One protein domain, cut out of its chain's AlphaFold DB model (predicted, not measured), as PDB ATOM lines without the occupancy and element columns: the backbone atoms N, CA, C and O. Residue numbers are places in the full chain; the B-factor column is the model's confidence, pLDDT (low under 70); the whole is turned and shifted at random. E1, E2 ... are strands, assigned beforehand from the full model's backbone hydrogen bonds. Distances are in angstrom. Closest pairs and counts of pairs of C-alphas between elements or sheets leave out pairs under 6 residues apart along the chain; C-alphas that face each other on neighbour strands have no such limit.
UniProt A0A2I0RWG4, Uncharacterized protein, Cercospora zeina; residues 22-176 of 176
ATOM      1  N   VAL A  22      -4.754   2.979  39.186       96.62
ATOM      2  CA  VAL A  22      -6.013   2.233  39.116       96.62
ATOM      3  C   VAL A  22      -5.941   1.252  37.953       96.62
ATOM      4  O   VAL A  22      -5.659   1.645  36.826       96.62
ATOM      5  N   ILE A  23      -6.212  -0.019  38.229       96.12
ATOM      6  CA  ILE A  23      -6.266  -1.118  37.266       96.12
ATOM      7  C   ILE A  23      -7.722  -1.606  37.218       96.12
ATOM      8  O   ILE A  23      -8.128  -2.418  38.056       96.12
ATOM      9  N   PRO A  24      -8.554  -1.052  36.314       95.06
ATOM     10  CA  PRO A  24      -9.972  -1.399  36.223       95.06
ATOM     11  C   PRO A  24     -10.236  -2.740  35.549       95.06
ATOM     12  O   PRO A  24     -11.277  -3.346  35.772       95.06
ATOM     13  N   THR A  25      -9.304  -3.203  34.724       95.56
ATOM     14  CA  THR A  25      -9.368  -4.503  34.069       95.56
ATOM     15  C   THR A  25      -8.029  -5.179  34.269       95.56
ATOM     16  O   THR A  25      -6.996  -4.521  34.270       95.56
ATOM     17  N   LEU A  26      -8.044  -6.487  34.453       95.19
ATOM     18  CA  LEU A  26      -6.848  -7.311  34.462       95.19
ATOM     19  C   LEU A  26      -7.292  -8.711  34.088       95.19
ATOM     20  O   LEU A  26      -8.224  -9.224  34.706       95.19
ATOM     21  N   THR A  27      -6.619  -9.299  33.114       94.81
ATOM     22  CA  THR A  27      -6.763 -10.694  32.714       94.81
ATOM     23  C   THR A  27      -5.394 -11.354  32.804       94.81
ATOM     24  O   THR A  27      -4.388 -10.774  32.392       94.81
ATOM     25  N   ALA A  28      -5.349 -12.569  33.340       94.88
ATOM     26  CA  ALA A  28      -4.162 -13.409  33.348       94.88
ATOM     27  C   ALA A  28      -4.521 -14.809  32.851       94.88
ATOM     28  O   ALA A  28      -5.545 -15.351  33.256       94.88
ATOM     29  N   HIS A  29      -3.664 -15.393  32.022       93.19
ATOM     30  CA  HIS A  29      -3.826 -16.743  31.490       93.19
ATOM     31  C   HIS A  29      -2.602 -17.589  31.837       93.19
ATOM     32  O   HIS A  29      -1.462 -17.140  31.667       93.19
ATOM     33  N   GLN A  30      -2.847 -18.819  32.286       91.81
ATOM     34  CA  GLN A  30      -1.837 -19.869  32.382       91.81
ATOM     35  C   GLN A  30      -2.223 -21.001  31.432       91.81
ATOM     36  O   GLN A  30      -3.333 -21.528  31.553       91.81
ATOM     37  N   PRO A  31      -1.324 -21.403  30.520       88.81
ATOM     38  CA  PRO A  31      -1.608 -22.459  29.562       88.81
ATOM     39  C   PRO A  31      -1.649 -23.848  30.213       88.81
ATOM     40  O   PRO A  31      -1.271 -24.022  31.364       88.81
ATOM     41  N   ILE A  32      -2.095 -24.847  29.447       84.44
ATOM     42  CA  ILE A  32      -2.277 -26.243  29.884       84.44
ATOM     43  C   ILE A  32      -1.004 -27.105  29.866       84.44
ATOM     44  O   ILE A  32      -0.997 -28.158  30.492       84.44
ATOM     45  N   GLY A  33       0.062 -26.717  29.160       71.81
ATOM     46  CA  GLY A  33       1.272 -27.545  29.018       71.81
ATOM     47  C   GLY A  33       1.340 -28.444  27.767       71.81
ATOM     48  O   GLY A  33       2.412 -28.956  27.447       71.81
ATOM     49  N   SER A  34       0.257 -28.604  26.989       64.50
ATOM     50  CA  SER A  34       0.216 -29.456  25.780       64.50
ATOM     51  C   SER A  34       0.482 -28.690  24.473       64.50
ATOM     52  O   SER A  34      -0.253 -27.783  24.092       64.50
ATOM     53  N   GLY A  35       1.526 -29.061  23.743       56.62
ATOM     54  CA  GLY A  35       2.082 -28.263  22.647       56.62
ATOM     55  C   GLY A  35       1.228 -28.250  21.398       56.62
ATOM     56  O   GLY A  35       1.227 -29.192  20.622       56.62
ATOM     57  N   SER A  36       0.607 -27.110  21.166       49.94
ATOM     58  CA  SER A  36       0.968 -26.190  20.090       49.94
ATOM     59  C   SER A  36       0.109 -24.955  20.325       49.94
ATOM     60  O   SER A  36      -1.114 -25.070  20.302       49.94
ATOM     61  N   THR A  37       0.730 -23.793  20.553       57.69
ATOM     62  CA  THR A  37       0.066 -22.515  20.905       57.69
ATOM     63  C   THR A  37      -0.385 -22.391  22.369       57.69
ATOM     64  O   THR A  37      -1.533 -22.088  22.661       57.69
ATOM     65  N   ASN A  38       0.561 -22.570  23.293       79.25
ATOM     66  CA  ASN A  38       0.391 -22.288  24.715       79.25
ATOM     67  C   ASN A  38       1.293 -21.119  25.106       79.25
ATOM     68  O   ASN A  38       2.505 -21.165  24.880       79.25
ATOM     69  N   PHE A  39       0.713 -20.071  25.674       89.19
ATOM     70  CA  PHE A  39       1.452 -18.920  26.172       89.19
ATOM     71  C   PHE A  39       0.871 -18.508  27.508       89.19
ATOM     72  O   PHE A  39      -0.322 -18.640  27.731       89.19
ATOM     73  N   TYR A  40       1.707 -17.987  28.386       93.38
ATOM     74  CA  TYR A  40       1.220 -17.180  29.490       93.38
ATOM     75  C   TYR A  40       0.827 -15.806  28.952       93.38
ATOM     76  O   TYR A  40       1.464 -15.299  28.022       93.38
ATOM     77  N   LEU A  41      -0.200 -15.199  29.537       94.44
ATOM     78  CA  LEU A  41      -0.637 -13.846  29.202       94.44
ATOM     79  C   LEU A  41      -0.905 -13.066  30.478       94.44
ATOM     80  O   LEU A  41      -1.499 -13.583  31.422       94.44
ATOM     81  N   ILE A  42      -0.546 -11.792  30.450       96.12
ATOM     82  CA  ILE A  42      -1.133 -10.778  31.311       96.12
ATOM     83  C   ILE A  42      -1.534  -9.590  30.443       96.12
ATOM     84  O   ILE A  42      -0.760  -9.146  29.591       96.12
ATOM     85  N   GLU A  43      -2.733  -9.075  30.665       96.88
ATOM     86  CA  GLU A  43      -3.184  -7.825  30.070       96.88
ATOM     87  C   GLU A  43      -4.029  -7.027  31.056       96.88
ATOM     88  O   GLU A  43      -4.759  -7.596  31.865       96.88
ATOM     89  N   PHE A  44      -3.924  -5.705  31.013       97.56
ATOM     90  CA  PHE A  44      -4.700  -4.823  31.871       97.56
ATOM     91  C   PHE A  44      -4.737  -3.403  31.329       97.56
ATOM     92  O   PHE A  44      -3.803  -2.937  30.679       97.56
ATOM     93  N   ASP A  45      -5.807  -2.691  31.656       97.56
ATOM     94  CA  ASP A  45      -5.834  -1.242  31.534       97.56
ATOM     95  C   ASP A  45      -5.250  -0.625  32.815       97.56
ATOM     96  O   ASP A  45      -5.446  -1.137  33.918       97.56
ATOM     97  N   ILE A  46      -4.530   0.486  32.684       97.44
ATOM     98  CA  ILE A  46      -4.004   1.260  33.814       97.44
ATOM     99  C   ILE A  46      -4.462   2.705  33.701       97.44
ATOM    100  O   ILE A  46      -4.557   3.238  32.598       97.44
ATOM    101  N   GLN A  47      -4.740   3.341  34.836       96.50
ATOM    102  CA  GLN A  47      -5.104   4.747  34.932       96.50
ATOM    103  C   GLN A  47      -4.334   5.461  36.045       96.50
ATOM    104  O   GLN A  47      -4.009   4.873  37.080       96.50
ATOM    105  N   SER A  48      -4.076   6.751  35.838       94.81
ATOM    106  CA  SER A  48      -3.440   7.637  36.817       94.81
ATOM    107  C   SER A  48      -3.869   9.088  36.615       94.81
ATOM    108  O   SER A  48      -4.188   9.523  35.505       94.81
ATOM    109  N   VAL A  49      -3.854   9.856  37.704       93.00
ATOM    110  CA  VAL A  49      -4.118  11.304  37.712       93.00
ATOM    111  C   VAL A  49      -2.881  12.130  38.088       93.00
ATOM    112  O   VAL A  49      -2.999  13.335  38.292       93.00
ATOM    113  N   ASN A  50      -1.698  11.507  38.155       90.12
ATOM    114  CA  ASN A  50      -0.478  12.133  38.670       90.12
ATOM    115  C   ASN A  50       0.170  13.140  37.698       90.12
ATOM    116  O   ASN A  50       0.402  14.282  38.087       90.12
ATOM    117  N   SER A  51       0.462  12.766  36.441       76.81
ATOM    118  CA  SER A  51       1.206  13.646  35.505       76.81
ATOM    119  C   SER A  51       0.346  14.558  34.623       76.81
ATOM    120  O   SER A  51       0.856  15.501  34.012       76.81
ATOM    121  N   GLY A  52      -0.944  14.242  34.471       66.31
ATOM    122  CA  GLY A  52      -1.852  14.902  33.528       66.31
ATOM    123  C   GLY A  52      -1.524  14.715  32.033       66.31
ATOM    124  O   GLY A  52      -2.292  15.209  31.211       66.31
ATOM    125  N   ASN A  53      -0.437  14.018  31.666       71.81
ATOM    126  CA  ASN A  53      -0.001  13.813  30.273       71.81
ATOM    127  C   ASN A  53      -0.769  12.701  29.562       71.81
ATOM    128  O   ASN A  53      -1.194  12.854  28.422       71.81
ATOM    129  N   GLN A  54      -0.944  11.580  30.249       84.00
ATOM    130  CA  GLN A  54      -1.720  10.448  29.780       84.00
ATOM    131  C   GLN A  54      -2.443   9.886  30.995       84.00
ATOM    132  O   GLN A  54      -1.823   9.593  32.012       84.00
ATOM    133  N   ARG A  55      -3.770   9.783  30.911       92.06
ATOM    134  CA  ARG A  55      -4.588   9.319  32.042       92.06
ATOM    135  C   ARG A  55      -4.811   7.819  32.046       92.06
ATOM    136  O   ARG A  55      -5.218   7.290  33.073       92.06
ATOM    137  N   SER A  56      -4.581   7.160  30.913       95.75
ATOM    138  CA  SER A  56      -4.811   5.732  30.758       95.75
ATOM    139  C   SER A  56      -3.941   5.109  29.677       95.75
ATOM    140  O   SER A  56      -3.598   5.783  28.705       95.75
ATOM    141  N   ALA A  57      -3.651   3.822  29.818       97.50
ATOM    142  CA  ALA A  57      -2.940   3.008  28.837       97.50
ATOM    143  C   ALA A  57      -3.395   1.549  28.901       97.50
ATOM    144  O   ALA A  57      -4.089   1.156  29.842       97.50
ATOM    145  N   TYR A  58      -2.971   0.765  27.913       98.19
ATOM    146  CA  TYR A  58      -3.205  -0.673  27.855       98.19
ATOM    147  C   TYR A  58      -1.872  -1.414  27.928       98.19
ATOM    148  O   TYR A  58      -0.963  -1.155  27.147       98.19
ATOM    149  N   CYS A  59      -1.733  -2.321  28.881       98.31
ATOM    150  CA  CYS A  59      -0.514  -3.071  29.130       98.31
ATOM    151  C   CYS A  59      -0.760  -4.536  28.773       98.31
ATOM    152  O   CYS A  59      -1.742  -5.116  29.229       98.31
ATOM    153  N   LEU A  60       0.130  -5.143  27.986       97.19
ATOM    154  CA  LEU A  60       0.053  -6.556  27.621       97.19
ATOM    155  C   LEU A  60       1.450  -7.166  27.550       97.19
ATOM    156  O   LEU A  60       2.393  -6.556  27.047       97.19
ATOM    157  N   LYS A  61       1.575  -8.411  28.007       96.12
ATOM    158  CA  LYS A  61       2.728  -9.264  27.719       96.12
ATOM    159  C   LYS A  61       2.277 -10.709  27.607       96.12
ATOM    160  O   LYS A  61       1.575 -11.210  28.482       96.12
ATOM    161  N   SER A  62       2.747 -11.385  26.565       94.44
ATOM    162  CA  SER A  62       2.700 -12.839  26.459       94.44
ATOM    163  C   SER A  62       4.108 -13.424  26.389       94.44
ATOM    164  O   SER A  62       5.059 -12.760  25.960       94.44
ATOM    165  N   TRP A  63       4.256 -14.659  26.858       93.12
ATOM    166  CA  TRP A  63       5.508 -15.408  26.774       93.12
ATOM    167  C   TRP A  63       5.246 -16.910  26.701       93.12
ATOM    168  O   TRP A  63       4.137 -17.381  26.952       93.12
ATOM    169  N   GLY A  64       6.270 -17.657  26.293       89.31
ATOM    170  CA  GLY A  64       6.154 -19.092  26.068       89.31
ATOM    171  C   GLY A  64       5.855 -19.877  27.341       89.31
ATOM    172  O   GLY A  64       6.280 -19.508  28.437       89.31
ATOM    173  N   ASP A  65       5.149 -20.984  27.154       86.44
ATOM    174  CA  ASP A  65       4.930 -22.000  28.177       86.44
ATOM    175  C   ASP A  65       6.253 -22.647  28.658       86.44
ATOM    176  O   ASP A  65       7.311 -22.508  28.034       86.44
ATOM    177  N   ASN A  66       6.194 -23.402  29.752       82.81
ATOM    178  CA  ASN A  66       7.309 -24.169  30.305       82.81
ATOM    179  C   ASN A  66       7.799 -25.270  29.346       82.81
ATOM    180  O   ASN A  66       8.975 -25.651  29.378       82.81
ATOM    181  N   GLY A  67       6.916 -25.736  28.458       76.19
ATOM    182  CA  GLY A  67       7.162 -26.840  27.534       76.19
ATOM    183  C   GLY A  67       6.930 -28.210  28.179       76.19
ATOM    184  O   GLY A  67       6.736 -28.336  29.381       76.19
ATOM    185  N   TRP A  68       6.970 -29.274  27.373       71.88
ATOM    186  CA  TRP A  68       6.483 -30.608  27.787       71.88
ATOM    187  C   TRP A  68       7.384 -31.326  28.790       71.88
ATOM    188  O   TRP A  68       7.021 -32.370  29.314       71.88
ATOM    189  N   SER A  69       8.601 -30.832  29.000       74.56
ATOM    190  CA  SER A  69       9.563 -31.422  29.931       74.56
ATOM    191  C   SER A  69       9.552 -30.750  31.303       74.56
ATOM    192  O   SER A  69      10.316 -31.160  32.176       74.56
ATOM    193  N   ARG A  70       8.718 -29.720  31.483       77.38
ATOM    194  CA  ARG A  70       8.683 -28.845  32.655       77.38
ATOM    195  C   ARG A  70       7.232 -28.682  33.131       77.38
ATOM    196  O   ARG A  70       6.528 -27.787  32.667       77.38
ATOM    197  N   PRO A  71       6.752 -29.597  33.990       74.44
ATOM    198  CA  PRO A  71       5.352 -29.695  34.395       74.44
ATOM    199  C   PRO A  71       5.006 -28.791  35.586       74.44
ATOM    200  O   PRO A  71       3.998 -29.009  36.253       74.44
ATOM    201  N   GLU A  72       5.854 -27.819  35.915       82.88
ATOM    202  CA  GLU A  72       5.612 -26.878  36.999       82.88
ATOM    203  C   GLU A  72       4.294 -26.122  36.773       82.88
ATOM    204  O   GLU A  72       4.068 -25.549  35.710       82.88
ATOM    205  N   ALA A  73       3.444 -26.055  37.803       81.12
ATOM    206  CA  ALA A  73       2.170 -25.327  37.781       81.12
ATOM    207  C   ALA A  73       2.329 -23.788  37.848       81.12
ATOM    208  O   ALA A  73       1.415 -23.070  38.256       81.12
ATOM    209  N   TYR A  74       3.506 -23.283  37.489       86.38
ATOM    210  CA  TYR A  74       3.876 -21.876  37.443       86.38
ATOM    211  C   TYR A  74       4.882 -21.668  36.315       86.38
ATOM    212  O   TYR A  74       5.649 -22.567  35.978       86.38
ATOM    213  N   SER A  75       4.944 -20.461  35.766       89.75
ATOM    214  CA  SER A  75       5.901 -20.126  34.718       89.75
ATOM    215  C   SER A  75       7.334 -20.129  35.254       89.75
ATOM    216  O   SER A  75       7.685 -19.339  36.134       89.75
ATOM    217  N   VAL A  76       8.199 -20.949  34.660       87.88
ATOM    218  CA  VAL A  76       9.647 -20.960  34.943       87.88
ATOM    219  C   VAL A  76      10.415 -19.924  34.116       87.88
ATOM    220  O   VAL A  76      11.560 -19.611  34.425       87.88
ATOM    221  N   ASN A  77       9.784 -19.386  33.069       88.62
ATOM    222  CA  ASN A  77      10.384 -18.446  32.119       88.62
ATOM    223  C   ASN A  77       9.664 -17.087  32.137       88.62
ATOM    224  O   ASN A  77       9.507 -16.454  31.093       88.62
ATOM    225  N   VAL A  78       9.191 -16.644  33.310       92.69
ATOM    226  CA  VAL A  78       8.593 -15.306  33.438       92.69
ATOM    227  C   VAL A  78       9.625 -14.273  32.984       92.69
ATOM    228  O   VAL A  78      10.776 -14.344  33.430       92.69
ATOM    229  N   PRO A  79       9.258 -13.311  32.124       93.44
ATOM    230  CA  PRO A  79      10.194 -12.304  31.652       93.44
ATOM    231  C   PRO A  79      10.375 -11.236  32.748       93.44
ATOM    232  O   PRO A  79       9.713 -10.202  32.776       93.44
ATOM    233  N   THR A  80      11.213 -11.559  33.735       93.12
ATOM    234  CA  THR A  80      11.460 -10.734  34.928       93.12
ATOM    235  C   THR A  80      12.595  -9.736  34.711       93.12
ATOM    236  O   THR A  80      13.410  -9.882  33.803       93.12
ATOM    237  N   GLY A  81      12.669  -8.709  35.563       86.81
ATOM    238  CA  GLY A  81      13.800  -7.770  35.595       86.81
ATOM    239  C   GLY A  81      13.782  -6.679  34.520       86.81
ATOM    240  O   GLY A  81      14.570  -5.739  34.602       86.81
ATOM    241  N   GLU A  82      12.851  -6.733  33.570       93.75
ATOM    242  CA  GLU A  82      12.646  -5.698  32.553       93.75
ATOM    243  C   GLU A  82      11.344  -4.914  32.782       93.75
ATOM    244  O   GLU A  82      10.413  -5.396  33.430       93.75
ATOM    245  N   TRP A  83      11.304  -3.673  32.286       96.69
ATOM    246  CA  TRP A  83      10.102  -2.841  32.258       96.69
ATOM    247  C   TRP A  83       9.489  -2.897  30.861       96.69
ATOM    248  O   TRP A  83      10.092  -2.430  29.895       96.69
ATOM    249  N   PHE A  84       8.275  -3.419  30.758       97.62
ATOM    250  CA  PHE A  84       7.496  -3.451  29.529       97.62
ATOM    251  C   PHE A  84       6.754  -2.139  29.349       97.62
ATOM    252  O   PHE A  84       6.000  -1.726  30.232       97.62
ATOM    253  N   LYS A  85       6.948  -1.488  28.203       97.25
ATOM    254  CA  LYS A  85       6.156  -0.318  27.831       97.25
ATOM    255  C   LYS A  85       4.723  -0.737  27.525       97.25
ATOM    256  O   LYS A  85       4.506  -1.722  26.829       97.25
ATOM    257  N   CYS A  86       3.770   0.013  28.070       97.69
ATOM    258  CA  CYS A  86       2.366  -0.141  27.722       97.69
ATOM    259  C   CYS A  86       2.069   0.586  26.403       97.69
ATOM    260  O   CYS A  86       2.786   1.508  26.001       97.69
ATOM    261  N   ASP A  87       0.987   0.189  25.757       97.69
ATOM    262  CA  ASP A  87       0.464   0.819  24.558       97.69
ATOM    263  C   ASP A  87      -0.388   2.040  24.908       97.69
ATOM    264  O   ASP A  87      -1.005   2.120  25.979       97.69
ATOM    265  N   SER A  88      -0.452   3.007  23.992       95.31
ATOM    266  CA  SER A  88      -1.284   4.199  24.180       95.31
ATOM    267  C   SER A  88      -2.774   3.861  24.319       95.31
ATOM    268  O   SER A  88      -3.479   4.508  25.099       95.31
ATOM    269  N   ALA A  89      -3.235   2.821  23.618       94.50
ATOM    270  CA  ALA A  89      -4.576   2.265  23.714       94.50
ATOM    271  C   ALA A  89      -4.596   0.786  23.295       94.50
ATOM    272  O   ALA A  89      -3.672   0.273  22.665       94.50
ATOM    273  N   ARG A  90      -5.688   0.086  23.617       94.31
ATOM    274  CA  ARG A  90      -5.863  -1.316  23.229       94.31
ATOM    275  C   ARG A  90      -5.809  -1.474  21.707       94.31
ATOM    276  O   ARG A  90      -6.534  -0.796  20.982       94.31
ATOM    277  N   GLY A  91      -4.981  -2.408  21.242       90.62
ATOM    278  CA  GLY A  91      -4.847  -2.751  19.826       90.62
ATOM    279  C   GLY A  91      -3.928  -1.835  19.014       90.62
ATOM    280  O   GLY A  91      -3.828  -2.037  17.805       90.62
ATOM    281  N   THR A  92      -3.257  -0.852  19.631       93.19
ATOM    282  CA  THR A  92      -2.286  -0.010  18.911       93.19
ATOM    283  C   THR A  92      -0.906  -0.654  18.811       93.19
ATOM    284  O   THR A  92      -0.248  -0.461  17.790       93.19
ATOM    285  N   TYR A  93      -0.491  -1.443  19.814       92.25
ATOM    286  CA  TYR A  93       0.811  -2.132  19.862       92.25
ATOM    287  C   TYR A  93       2.002  -1.191  19.609       92.25
ATOM    288  O   TYR A  93       2.961  -1.542  18.917       92.25
ATOM    289  N   ASP A  94       1.907   0.041  20.110       95.19
ATOM    290  CA  ASP A  94       2.851   1.122  19.831       95.19
ATOM    291  C   ASP A  94       3.943   1.282  20.898       95.19
ATOM    292  O   ASP A  94       4.947   1.946  20.634       95.19
ATOM    293  N   GLY A  95       3.763   0.712  22.097       93.25
ATOM    294  CA  GLY A  95       4.663   0.915  23.234       93.25
ATOM    295  C   GLY A  95       4.914   2.390  23.579       93.25
ATOM    296  O   GLY A  95       5.942   2.718  24.177       93.25
ATOM    297  N   ALA A  96       4.024   3.297  23.167       93.00
ATOM    298  CA  ALA A  96       4.250   4.740  23.196       93.00
ATOM    299  C   ALA A  96       3.759   5.400  24.494       93.00
ATOM    300  O   ALA A  96       3.788   6.626  24.626       93.00
ATOM    301  N   SER A  97       3.287   4.605  25.454       95.19
ATOM    302  CA  SER A  97       2.736   5.116  26.698       95.19
ATOM    303  C   SER A  97       3.797   5.641  27.679       95.19
ATOM    304  O   SER A  97       4.922   5.138  27.777       95.19
ATOM    305  N   ALA A  98       3.388   6.608  28.507       95.06
ATOM    306  CA  ALA A  98       4.101   6.971  29.731       95.06
ATOM    307  C   ALA A  98       4.130   5.832  30.772       95.06
ATOM    308  O   ALA A  98       4.983   5.828  31.659       95.06
ATOM    309  N   PHE A  99       3.227   4.855  30.664       97.12
ATOM    310  CA  PHE A  99       3.127   3.741  31.596       97.12
ATOM    311  C   PHE A  99       4.043   2.583  31.209       97.12
ATOM    312  O   PHE A  99       4.335   2.309  30.040       97.12
ATOM    313  N   SER A 100       4.535   1.885  32.221       97.62
ATOM    314  CA  SER A 100       5.275   0.641  32.063       97.62
ATOM    315  C   SER A 100       4.972  -0.292  33.220       97.62
ATOM    316  O   SER A 100       4.563   0.150  34.293       97.62
ATOM    317  N   PHE A 101       5.199  -1.582  33.023       98.25
ATOM    318  CA  PHE A 101       5.008  -2.572  34.070       98.25
ATOM    319  C   PHE A 101       6.131  -3.593  34.092       98.25
ATOM    320  O   PHE A 101       6.876  -3.737  33.127       98.25
ATOM    321  N   GLN A 102       6.260  -4.285  35.211       97.81
ATOM    322  CA  GLN A 102       7.268  -5.310  35.412       97.81
ATOM    323  C   GLN A 102       6.651  -6.496  36.146       97.81
ATOM    324  O   GLN A 102       5.897  -6.326  37.109       97.81
ATOM    325  N   LEU A 103       7.009  -7.693  35.683       96.31
ATOM    326  CA  LEU A 103       6.691  -8.958  36.330       96.31
ATOM    327  C   LEU A 103       7.855  -9.410  37.215       96.31
ATOM    328  O   LEU A 103       9.027  -9.149  36.924       96.31
ATOM    329  N   HIS A 104       7.511 -10.120  38.283       94.56
ATOM    330  CA  HIS A 104       8.457 -10.669  39.253       94.56
ATOM    331  C   HIS A 104       8.533 -12.195  39.148       94.56
ATOM    332  O   HIS A 104       7.669 -12.806  38.512       94.56
ATOM    333  N   PRO A 105       9.571 -12.829  39.730       91.06
ATOM    334  CA  PRO A 105       9.662 -14.284  39.774       91.06
ATOM    335  C   PRO A 105       8.406 -14.919  40.378       91.06
ATOM    336  O   PRO A 105       7.778 -14.326  41.251       91.06
ATOM    337  N   TYR A 106       8.109 -16.149  39.949       84.81
ATOM    338  CA  TYR A 106       6.917 -16.916  40.330       84.81
ATOM    339  C   TYR A 106       5.612 -16.285  39.823       84.81
ATOM    340  O   TYR A 106       4.901 -15.589  40.540       84.81
ATOM    341  N   PHE A 107       5.285 -16.570  38.560       91.44
ATOM    342  CA  PHE A 107       3.964 -16.290  38.002       91.44
ATOM    343  C   PHE A 107       3.185 -17.594  37.919       91.44
ATOM    344  O   PHE A 107       3.552 -18.489  37.159       91.44
ATOM    345  N   SER A 108       2.110 -17.689  38.684       88.62
ATOM    346  CA  SER A 108       1.143 -18.777  38.594       88.62
ATOM    347  C   SER A 108      -0.249 -18.198  38.422       88.62
ATOM    348  O   SER A 108      -0.512 -17.045  38.781       88.62
ATOM    349  N   ILE A 109      -1.154 -18.986  37.859       84.81
ATOM    350  CA  ILE A 109      -2.539 -18.571  37.710       84.81
ATOM    351  C   ILE A 109      -3.138 -18.162  39.054       84.81
ATOM    352  O   ILE A 109      -3.198 -18.940  40.002       84.81
ATOM    353  N   GLY A 110      -3.563 -16.902  39.134       86.81
ATOM    354  CA  GLY A 110      -4.141 -16.365  40.355       86.81
ATOM    355  C   GLY A 110      -3.133 -16.112  41.473       86.81
ATOM    356  O   GLY A 110      -3.571 -15.917  42.598       86.81
ATOM    357  N   ASN A 111      -1.823 -16.120  41.211       92.12
ATOM    358  CA  ASN A 111      -0.806 -15.711  42.177       92.12
ATOM    359  C   ASN A 111       0.474 -15.229  41.471       92.12
ATOM    360  O   ASN A 111       1.231 -16.027  40.910       92.12
ATOM    361  N   PHE A 112       0.688 -13.912  41.483       93.81
ATOM    362  CA  PHE A 112       1.852 -13.243  40.901       93.81
ATOM    363  C   PHE A 112       2.030 -11.838  41.483       93.81
ATOM    364  O   PHE A 112       1.106 -11.270  42.066       93.81
ATOM    365  N   SER A 113       3.194 -11.229  41.261       94.88
ATOM    366  CA  SER A 113       3.448  -9.839  41.658       94.88
ATOM    367  C   SER A 113       3.638  -8.931  40.450       94.88
ATOM    368  O   SER A 113       4.276  -9.302  39.460       94.88
ATOM    369  N   LEU A 114       3.099  -7.720  40.555       95.88
ATOM    370  CA  LEU A 114       3.086  -6.718  39.499       95.88
ATOM    371  C   LEU A 114       3.628  -5.394  40.035       95.88
ATOM    372  O   LEU A 114       3.110  -4.846  41.011       95.88
ATOM    373  N   SER A 115       4.637  -4.856  39.357       97.62
ATOM    374  CA  SER A 115       5.018  -3.454  39.503       97.62
ATOM    375  C   SER A 115       4.486  -2.646  38.332       97.62
ATOM    376  O   SER A 115       4.532  -3.095  37.188       97.62
ATOM    377  N   VAL A 116       4.047  -1.424  38.608       97.69
ATOM    378  CA  VAL A 116       3.649  -0.445  37.592       97.69
ATOM    379  C   VAL A 116       4.427   0.845  37.795       97.69
ATOM    380  O   VAL A 116       4.817   1.173  38.916       97.69
ATOM    381  N   LYS A 117       4.675   1.560  36.705       96.56
ATOM    382  CA  LYS A 117       5.418   2.815  36.675       96.56
ATOM    383  C   LYS A 117       4.746   3.789  35.719       96.56
ATOM    384  O   LYS A 117       4.273   3.383  34.661       96.56
ATOM    385  N   GLU A 118       4.765   5.064  36.071       95.75
ATOM    386  CA  GLU A 118       4.429   6.176  35.187       95.75
ATOM    387  C   GLU A 118       5.635   7.109  35.098       95.75
ATOM    388  O   GLU A 118       6.145   7.584  36.116       95.75
ATOM    389  N   ASP A 119       6.090   7.355  33.872       94.06
ATOM    390  CA  ASP A 119       7.077   8.387  33.584       94.06
ATOM    391  C   ASP A 119       6.356   9.749  33.574       94.06
ATOM    392  O   ASP A 119       5.453  10.001  32.769       94.06
ATOM    393  N   LEU A 120       6.720  10.620  34.513       90.62
ATOM    394  CA  LEU A 120       6.147  11.949  34.684       90.62
ATOM    395  C   LEU A 120       6.856  12.966  33.769       90.62
ATOM    396  O   LEU A 120       7.737  12.649  32.966       90.62
ATOM    397  N   LYS A 121       6.469  14.241  33.883       81.88
ATOM    398  CA  LYS A 121       7.223  15.337  33.260       81.88
ATOM    399  C   LYS A 121       8.608  15.469  33.906       81.88
ATOM    400  O   LYS A 121       8.842  15.006  35.020       81.88
ATOM    401  N   GLU A 122       9.507  16.144  33.192       79.75
ATOM    402  CA  GLU A 122      10.818  16.562  33.716       79.75
ATOM    403  C   GLU A 122      11.770  15.400  34.055       79.75
ATOM    404  O   GLU A 122      12.728  15.581  34.792       79.75
ATOM    405  N   GLY A 123      11.535  14.213  33.481       81.62
ATOM    406  CA  GLY A 123      12.410  13.046  33.647       81.62
ATOM    407  C   GLY A 123      12.174  12.250  34.931       81.62
ATOM    408  O   GLY A 123      12.793  11.205  35.111       81.62
ATOM    409  N   SER A 124      11.247  12.694  35.781       89.62
ATOM    410  CA  SER A 124      10.863  11.966  36.988       89.62
ATOM    411  C   SER A 124       9.935  10.785  36.680       89.62
ATOM    412  O   SER A 124       9.257  10.748  35.654       89.62
ATOM    413  N   SER A 125       9.889   9.798  37.570       93.44
ATOM    414  CA  SER A 125       8.962   8.668  37.482       93.44
ATOM    415  C   SER A 125       8.456   8.263  38.857       93.44
ATOM    416  O   SER A 125       9.127   8.453  39.872       93.44
ATOM    417  N   ILE A 126       7.263   7.688  38.886       94.62
ATOM    418  CA  ILE A 126       6.665   7.102  40.086       94.62
ATOM    419  C   ILE A 126       6.321   5.651  39.823       94.62
ATOM    420  O   ILE A 126       5.952   5.287  38.707       94.62
ATOM    421  N   SER A 127       6.420   4.819  40.852       96.12
ATOM    422  CA  SER A 127       6.091   3.405  40.740       96.12
ATOM    423  C   SER A 127       5.395   2.869  41.981       96.12
ATOM    424  O   SER A 127       5.432   3.451  43.070       96.12
ATOM    425  N   GLY A 128       4.707   1.753  41.781       96.19
ATOM    426  CA  GLY A 128       4.002   1.014  42.812       96.19
ATOM    427  C   GLY A 128       4.133  -0.484  42.579       96.19
ATOM    428  O   GLY A 128       4.474  -0.931  41.483       96.19
ATOM    429  N   PHE A 129       3.860  -1.255  43.625       95.94
ATOM    430  CA  PHE A 129       3.967  -2.711  43.637       95.94
ATOM    431  C   PHE A 129       2.730  -3.313  44.294       95.94
ATOM    432  O   PHE A 129       2.237  -2.784  45.294       95.94
ATOM    433  N   ARG A 130       2.246  -4.431  43.752       93.69
ATOM    434  CA  ARG A 130       1.164  -5.208  44.348       93.69
ATOM    435  C   ARG A 130       1.362  -6.698  44.103       93.69
ATOM    436  O   ARG A 130       1.636  -7.122  42.983       93.69
ATOM    437  N   GLU A 131       1.153  -7.484  45.152       93.56
ATOM    438  CA  GLU A 131       0.930  -8.925  45.042       93.56
ATOM    439  C   GLU A 131      -0.542  -9.167  44.706       93.56
ATOM    440  O   GLU A 131      -1.447  -8.602  45.331       93.56
ATOM    441  N   ILE A 132      -0.782  -9.980  43.687       90.88
ATOM    442  CA  ILE A 132      -2.107 -10.323  43.191       90.88
ATOM    443  C   ILE A 132      -2.325 -11.796  43.487       90.88
ATOM    444  O   ILE A 132      -1.549 -12.641  43.053       90.88
ATOM    445  N   ASN A 133      -3.394 -12.089  44.223       89.38
ATOM    446  CA  ASN A 133      -3.823 -13.444  44.521       89.38
ATOM    447  C   ASN A 133      -5.328 -13.616  44.244       89.38
ATOM    448  O   ASN A 133      -6.098 -12.657  44.325       89.38
ATOM    449  N   ASN A 134      -5.745 -14.843  43.948       79.56
ATOM    450  CA  ASN A 134      -7.133 -15.243  43.697       79.56
ATOM    451  C   ASN A 134      -7.981 -15.399  44.975       79.56
ATOM    452  O   ASN A 134      -9.053 -15.998  44.939       79.56
ATOM    453  N   GLY A 135      -7.512 -14.875  46.112       66.31
ATOM    454  CA  GLY A 135      -8.188 -14.961  47.406       66.31
ATOM    455  C   GLY A 135      -9.181 -13.829  47.680       66.31
ATOM    456  O   GLY A 135      -9.599 -13.664  48.824       66.31
ATOM    457  N   THR A 136      -9.528 -13.017  46.675       66.25
ATOM    458  CA  THR A 136     -10.425 -11.860  46.833       66.25
ATOM    459  C   THR A 136     -11.493 -11.827  45.742       66.25
ATOM    460  O   THR A 136     -11.233 -12.220  44.608       66.25
ATOM    461  N   ASP A 137     -12.667 -11.266  46.049       68.06
ATOM    462  CA  ASP A 137     -13.769 -11.076  45.085       68.06
ATOM    463  C   ASP A 137     -13.384 -10.185  43.884       68.06
ATOM    464  O   ASP A 137     -14.088 -10.128  42.877       68.06
ATOM    465  N   GLN A 138     -12.253  -9.480  43.991       81.62
ATOM    466  CA  GLN A 138     -11.723  -8.586  42.969       81.62
ATOM    467  C   GLN A 138     -11.035  -9.329  41.817       81.62
ATOM    468  O   GLN A 138     -10.917  -8.760  40.738       81.62
ATOM    469  N   PHE A 139     -10.589 -10.578  42.007       89.38
ATOM    470  CA  PHE A 139      -9.867 -11.329  40.977       89.38
ATOM    471  C   PHE A 139     -10.258 -12.802  40.994       89.38
ATOM    472  O   PHE A 139      -9.802 -13.587  41.823       89.38
ATOM    473  N   VAL A 140     -11.132 -13.159  40.059       91.19
ATOM    474  CA  VAL A 140     -11.765 -14.474  39.997       91.19
ATOM    475  C   VAL A 140     -11.057 -15.316  38.952       91.19
ATOM    476  O   VAL A 140     -10.828 -14.848  37.838       91.19
ATOM    477  N   CYS A 141     -10.749 -16.559  39.310       91.19
ATOM    478  CA  CYS A 141     -10.084 -17.508  38.430       91.19
ATOM    479  C   CYS A 141     -10.979 -18.709  38.130       91.19
ATOM    480  O   CYS A 141     -11.558 -19.294  39.044       91.19
ATOM    481  N   ASP A 142     -11.035 -19.093  36.860       90.94
ATOM    482  CA  ASP A 142     -11.527 -20.390  36.405       90.94
ATOM    483  C   ASP A 142     -10.306 -21.283  36.178       90.94
ATOM    484  O   ASP A 142      -9.595 -21.141  35.182       90.94
ATOM    485  N   ILE A 143      -9.993 -22.117  37.174       87.50
ATOM    486  CA  ILE A 143      -8.801 -22.968  37.182       87.50
ATOM    487  C   ILE A 143      -9.239 -24.410  36.986       87.50
ATOM    488  O   ILE A 143      -9.984 -24.955  37.801       87.50
ATOM    489  N   ASN A 144      -8.698 -25.055  35.958       86.31
ATOM    490  CA  ASN A 144      -8.715 -26.500  35.849       86.31
ATOM    491  C   ASN A 144      -7.500 -27.065  36.606       86.31
ATOM    492  O   ASN A 144      -6.363 -26.886  36.154       86.31
ATOM    493  N   PRO A 145      -7.709 -27.749  37.745       84.06
ATOM    494  CA  PRO A 145      -6.618 -28.267  38.559       84.06
ATOM    495  C   PRO A 145      -6.076 -29.604  38.041       84.06
ATOM    496  O   PRO A 145      -5.206 -30.183  38.684       84.06
ATOM    497  N   ALA A 146      -6.620 -30.157  36.951       80.94
ATOM    498  CA  ALA A 146      -6.189 -31.453  36.452       80.94
ATOM    499  C   ALA A 146      -4.728 -31.398  35.988       80.94
ATOM    500  O   ALA A 146      -4.343 -30.538  35.195       80.94
ATOM    501  N   GLU A 147      -3.946 -32.369  36.445       78.81
ATOM    502  CA  GLU A 147      -2.549 -32.555  36.075       78.81
ATOM    503  C   GLU A 147      -2.381 -33.948  35.472       78.81
ATOM    504  O   GLU A 147      -2.845 -34.948  36.028       78.81
ATOM    505  N   TRP A 148      -1.704 -34.024  34.330       79.56
ATOM    506  CA  TRP A 148      -1.327 -35.292  33.722       79.56
ATOM    507  C   TRP A 148       0.144 -35.239  33.360       79.56
ATOM    508  O   TRP A 148       0.522 -34.732  32.312       79.56
ATOM    509  N   PHE A 149       0.992 -35.761  34.239       70.31
ATOM    510  CA  PHE A 149       2.432 -35.702  34.040       70.31
ATOM    511  C   PHE A 149       2.881 -36.548  32.826       70.31
ATOM    512  O   PHE A 149       2.506 -37.722  32.745       70.31
ATOM    513  N   PRO A 150       3.731 -36.022  31.920       72.50
ATOM    514  CA  PRO A 150       4.247 -34.646  31.838       72.50
ATOM    515  C   PRO A 150       3.452 -33.742  30.864       72.50
ATOM    516  O   PRO A 150       3.888 -32.648  30.533       72.50
ATOM    517  N   ALA A 151       2.322 -34.223  30.347       74.31
ATOM    518  CA  ALA A 151       1.552 -33.609  29.270       74.31
ATOM    519  C   ALA A 151       0.734 -32.369  29.672       74.31
ATOM    520  O   ALA A 151       0.439 -31.545  28.808       74.31
ATOM    521  N   GLN A 152       0.333 -32.259  30.941       80.12
ATOM    522  CA  GLN A 152      -0.550 -31.203  31.426       80.12
ATOM    523  C   GLN A 152      -0.243 -30.798  32.870       80.12
ATOM    524  O   GLN A 152      -0.070 -31.663  33.733       80.12
ATOM    525  N   HIS A 153      -0.300 -29.493  33.127       81.38
ATOM    526  CA  HIS A 153      -0.349 -28.905  34.464       81.38
ATOM    527  C   HIS A 153      -1.644 -28.098  34.669       81.38
ATOM    528  O   HIS A 153      -2.434 -27.895  33.738       81.38
ATOM    529  N   ALA A 154      -1.866 -27.633  35.902       85.19
ATOM    530  CA  ALA A 154      -2.983 -26.748  36.214       85.19
ATOM    531  C   ALA A 154      -2.975 -25.510  35.301       85.19
ATOM    532  O   ALA A 154      -1.912 -24.963  34.992       85.19
ATOM    533  N   HIS A 155      -4.151 -25.069  34.862       88.44
ATOM    534  CA  HIS A 155      -4.293 -24.007  33.865       88.44
ATOM    535  C   HIS A 155      -5.615 -23.276  34.002       88.44
ATOM    536  O   HIS A 155      -6.506 -23.720  34.729       88.44
ATOM    537  N   GLY A 156      -5.753 -22.183  33.260       90.56
ATOM    538  CA  GLY A 156      -7.014 -21.468  33.156       90.56
ATOM    539  C   GLY A 156      -6.830 -19.976  32.964       90.56
ATOM    540  O   GLY A 156      -5.777 -19.505  32.524       90.56
ATOM    541  N   ASP A 157      -7.853 -19.239  33.377       93.25
ATOM    542  CA  ASP A 157      -7.926 -17.796  33.224       93.25
ATOM    543  C   ASP A 157      -8.375 -17.131  34.520       93.25
ATOM    544  O   ASP A 157      -9.276 -17.604  35.212       93.25
ATOM    545  N   CYS A 158      -7.778 -15.989  34.828       93.75
ATOM    546  CA  CYS A 158      -8.224 -15.098  35.885       93.75
ATOM    547  C   CYS A 158      -8.590 -13.745  35.305       93.75
ATOM    548  O   CYS A 158      -7.920 -13.257  34.393       93.75
ATOM    549  N   LYS A 159      -9.608 -13.101  35.874       94.94
ATOM    550  CA  LYS A 159      -9.951 -11.725  35.524       94.94
ATOM    551  C   LYS A 159     -10.566 -10.944  36.675       94.94
ATOM    552  O   LYS A 159     -11.182 -11.525  37.567       94.94
ATOM    553  N   ILE A 160     -10.462  -9.618  36.603       92.88
ATOM    554  CA  ILE A 160     -11.331  -8.715  37.369       92.88
ATOM    555  C   ILE A 160     -12.740  -8.771  36.746       92.88
ATOM    556  O   ILE A 160     -12.883  -8.480  35.554       92.88
ATOM    557  N   PRO A 161     -13.792  -9.169  37.488       89.19
ATOM    558  CA  PRO A 161     -15.165  -9.143  36.981       89.19
ATOM    559  C   PRO A 161     -15.643  -7.717  36.664       89.19
ATOM    560  O   PRO A 161     -15.304  -6.783  37.379       89.19
ATOM    561  N   GLU A 162     -16.525  -7.544  35.673       83.50
ATOM    562  CA  GLU A 162     -17.002  -6.218  35.207       83.50
ATOM    563  C   GLU A 162     -17.596  -5.305  36.298       83.50
ATOM    564  O   GLU A 162     -17.665  -4.094  36.120       83.50
ATOM    565  N   LYS A 163     -18.074  -5.880  37.407       83.69
ATOM    566  CA  LYS A 163     -18.704  -5.154  38.523       83.69
ATOM    567  C   LYS A 163     -17.856  -5.131  39.793       83.69
ATOM    568  O   LYS A 163     -18.332  -4.638  40.812       83.69
ATOM    569  N   ALA A 164     -16.666  -5.723  39.762       87.69
ATOM    570  CA  ALA A 164     -15.766  -5.699  40.901       87.69
ATOM    571  C   ALA A 164     -15.070  -4.339  41.002       87.69
ATOM    572  O   ALA A 164     -14.893  -3.634  40.007       87.69
ATOM    573  N   ASP A 165     -14.659  -3.985  42.216       90.88
ATOM    574  CA  ASP A 165     -13.838  -2.799  42.420       90.88
ATOM    575  C   ASP A 165     -12.482  -2.951  41.714       90.88
ATOM    576  O   ASP A 165     -11.889  -4.037  41.738       90.88
ATOM    577  N   PRO A 166     -11.956  -1.866  41.118       91.75
ATOM    578  CA  PRO A 166     -10.675  -1.903  40.437       91.75
ATOM    579  C   PRO A 166      -9.540  -2.168  41.428       91.75
ATOM    580  O   PRO A 166      -9.568  -1.740  42.589       91.75
ATOM    581  N   PHE A 167      -8.468  -2.787  40.945       92.00
ATOM    582  CA  PHE A 167      -7.247  -2.865  41.725       92.00
ATOM    583  C   PHE A 167      -6.613  -1.483  41.863       92.00
ATOM    584  O   PHE A 167      -6.402  -0.768  40.890       92.00
ATOM    585  N   GLN A 168      -6.270  -1.122  43.095       94.00
ATOM    586  CA  GLN A 168      -5.448   0.043  43.383       94.00
ATOM    587  C   GLN A 168      -4.027  -0.391  43.728       94.00
ATOM    588  O   GLN A 168      -3.835  -1.330  44.507       94.00
ATOM    589  N   ILE A 169      -3.042   0.294  43.154       94.94
ATOM    590  CA  ILE A 169      -1.629   0.137  43.497       94.94
ATOM    591  C   ILE A 169      -1.126   1.480  44.018       94.94
ATOM    592  O   ILE A 169      -1.008   2.443  43.261       94.94
ATOM    593  N   SER A 170      -0.845   1.547  45.319       95.12
ATOM    594  CA  SER A 170      -0.290   2.748  45.940       95.12
ATOM    595  C   SER A 170       1.096   3.054  45.383       95.12
ATOM    596  O   SER A 170       1.914   2.151  45.186       95.12
ATOM    597  N   VAL A 171       1.375   4.338  45.173       94.06
ATOM    598  CA  VAL A 171       2.721   4.797  44.830       94.06
ATOM    599  C   VAL A 171       3.624   4.598  46.040       94.06
ATOM    600  O   VAL A 171       3.330   5.088  47.130       94.06
ATOM    601  N   SER A 172       4.715   3.860  45.853       91.88
ATOM    602  CA  SER A 172       5.678   3.535  46.909       91.88
ATOM    603  C   SER A 172       7.068   4.105  46.643       91.88
ATOM    604  O   SER A 172       7.875   4.193  47.568       91.88
ATOM    605  N   GLN A 173       7.358   4.515  45.406       88.75
ATOM    606  CA  GLN A 173       8.636   5.107  45.024       88.75
ATOM    607  C   GLN A 173       8.430   6.272  44.057       88.75
ATOM    608  O   GLN A 173       7.525   6.259  43.220       88.75
ATOM    609  N   ALA A 174       9.313   7.262  44.166       87.75
ATOM    610  CA  ALA A 174       9.466   8.350  43.215       87.75
ATOM    611  C   ALA A 174      10.960   8.518  42.923       87.75
ATOM    612  O   ALA A 174      11.769   8.571  43.851       87.75
ATOM    613  N   ALA A 175      11.320   8.579  41.646       84.06
ATOM    614  CA  ALA A 175      12.676   8.810  41.170       84.06
ATOM    615  C   ALA A 175      12.705  10.092  40.332       84.06
ATOM    616  O   ALA A 175      11.753  10.372  39.604       84.06
ATOM    617  N   ALA A 176      13.783  10.863  40.460       74.69
ATOM    618  CA  ALA A 176      14.044  12.089  39.712       74.69
ATOM    619  C   ALA A 176      15.273  11.912  38.819       74.69
ATOM    620  O   ALA A 176      16.162  11.119  39.216       74.69
TER     621      ALA A 176
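AT A GLANCE: This is residues 22 to 176 of the 176 residues of an uncharacterized protein of Cercospora zeina (UniProt A0A2I0RWG4). Two twisted sheets lie partly face to face as a sandwich, their strands crossed at 50 degrees: E1, E2, E3, E7, E8 and E9 make the larger sheet, E4, E5, E6 and E10 the smaller. The sheets come near each other at two sides, E3 to E4 and E9 to E6, and a long stretch with no named element, residues 65 to 98, leads from E3 to E4. The printed part has 155 residues with ten named strands, E1 to E10 in order along the chain, and no named helix; the class is all strand, with under half of the residues, 68, in named elements. The larger sheet is branched at E1, the smaller runs E4, E5, E6, E10, and neighbours in both are antiparallel. The whole is compact, with a radius of gyration of the C-alphas of 16.1 A, and elongated, spanning 53 by 30 by 28 A.

HOW THE PARTS SIT: Start at E1, residues 22 to 30, which bends by 58 degrees at residue 25. On one side of it look for E2, residues 39 to 47, with N 27 and O 43 within hydrogen-bond range at 2.8 A. On the other side of E2 from E1 find E3, residues 56 to 64, with N 44 and O 59 within hydrogen-bond range at 2.9 A; E1, E2 and E3 are a meander, each strand the antiparallel neighbour of the one before, and E1 and E2 form a hairpin, as do E2 and E3. A second meander is E4, residues 99 to 103, E5, residues 111 to 119, and E6, residues 125 to 133, two hairpins with N 115 and O 102 at 3.0 A and N 128 and O 116 at 2.9 A. E7, residues 140 to 144, forms a hairpin with E8, residues 155 to 159, where N 142 and O 157 are 2.8 A apart. On the other side of E1 from E2 find E8, N 28 to O 158 at 2.9 A, and E9, residues 167 to 169, N 23 to O 167 at 2.8 A. E9 runs on into E10, residues 171 to 175, at 40 degrees; N 127 of E6 and O 173 of E10 are 3.0 A apart. Between the sheets, the closest C-alphas of E3 and E4 are those of Ala 57 and Phe 99, 6.7 A, and of E6 and E9 those of Gly 128 and Ile 169, 5.7 A.

IN THESE COORDINATES: Find C-alpha 22 at (-6.013, 2.233, 39.116); E1 runs 23.5 A from there. E2 spans 26.1 A, E3 27.5 A, E5 26.8 A and E6 26.5 A. E10 ends at C-alpha 175, (12.676, 8.810, 41.170).

THE WHOLE: The C-alphas farthest apart are those of Glu 122 and Trp 148, 53.3 A. The printed part has no cut, and the one long link is E3 to E4, with 34 residues. Look for pLDDT under 70 at residues 34 to 37, 52 and 135 to 137.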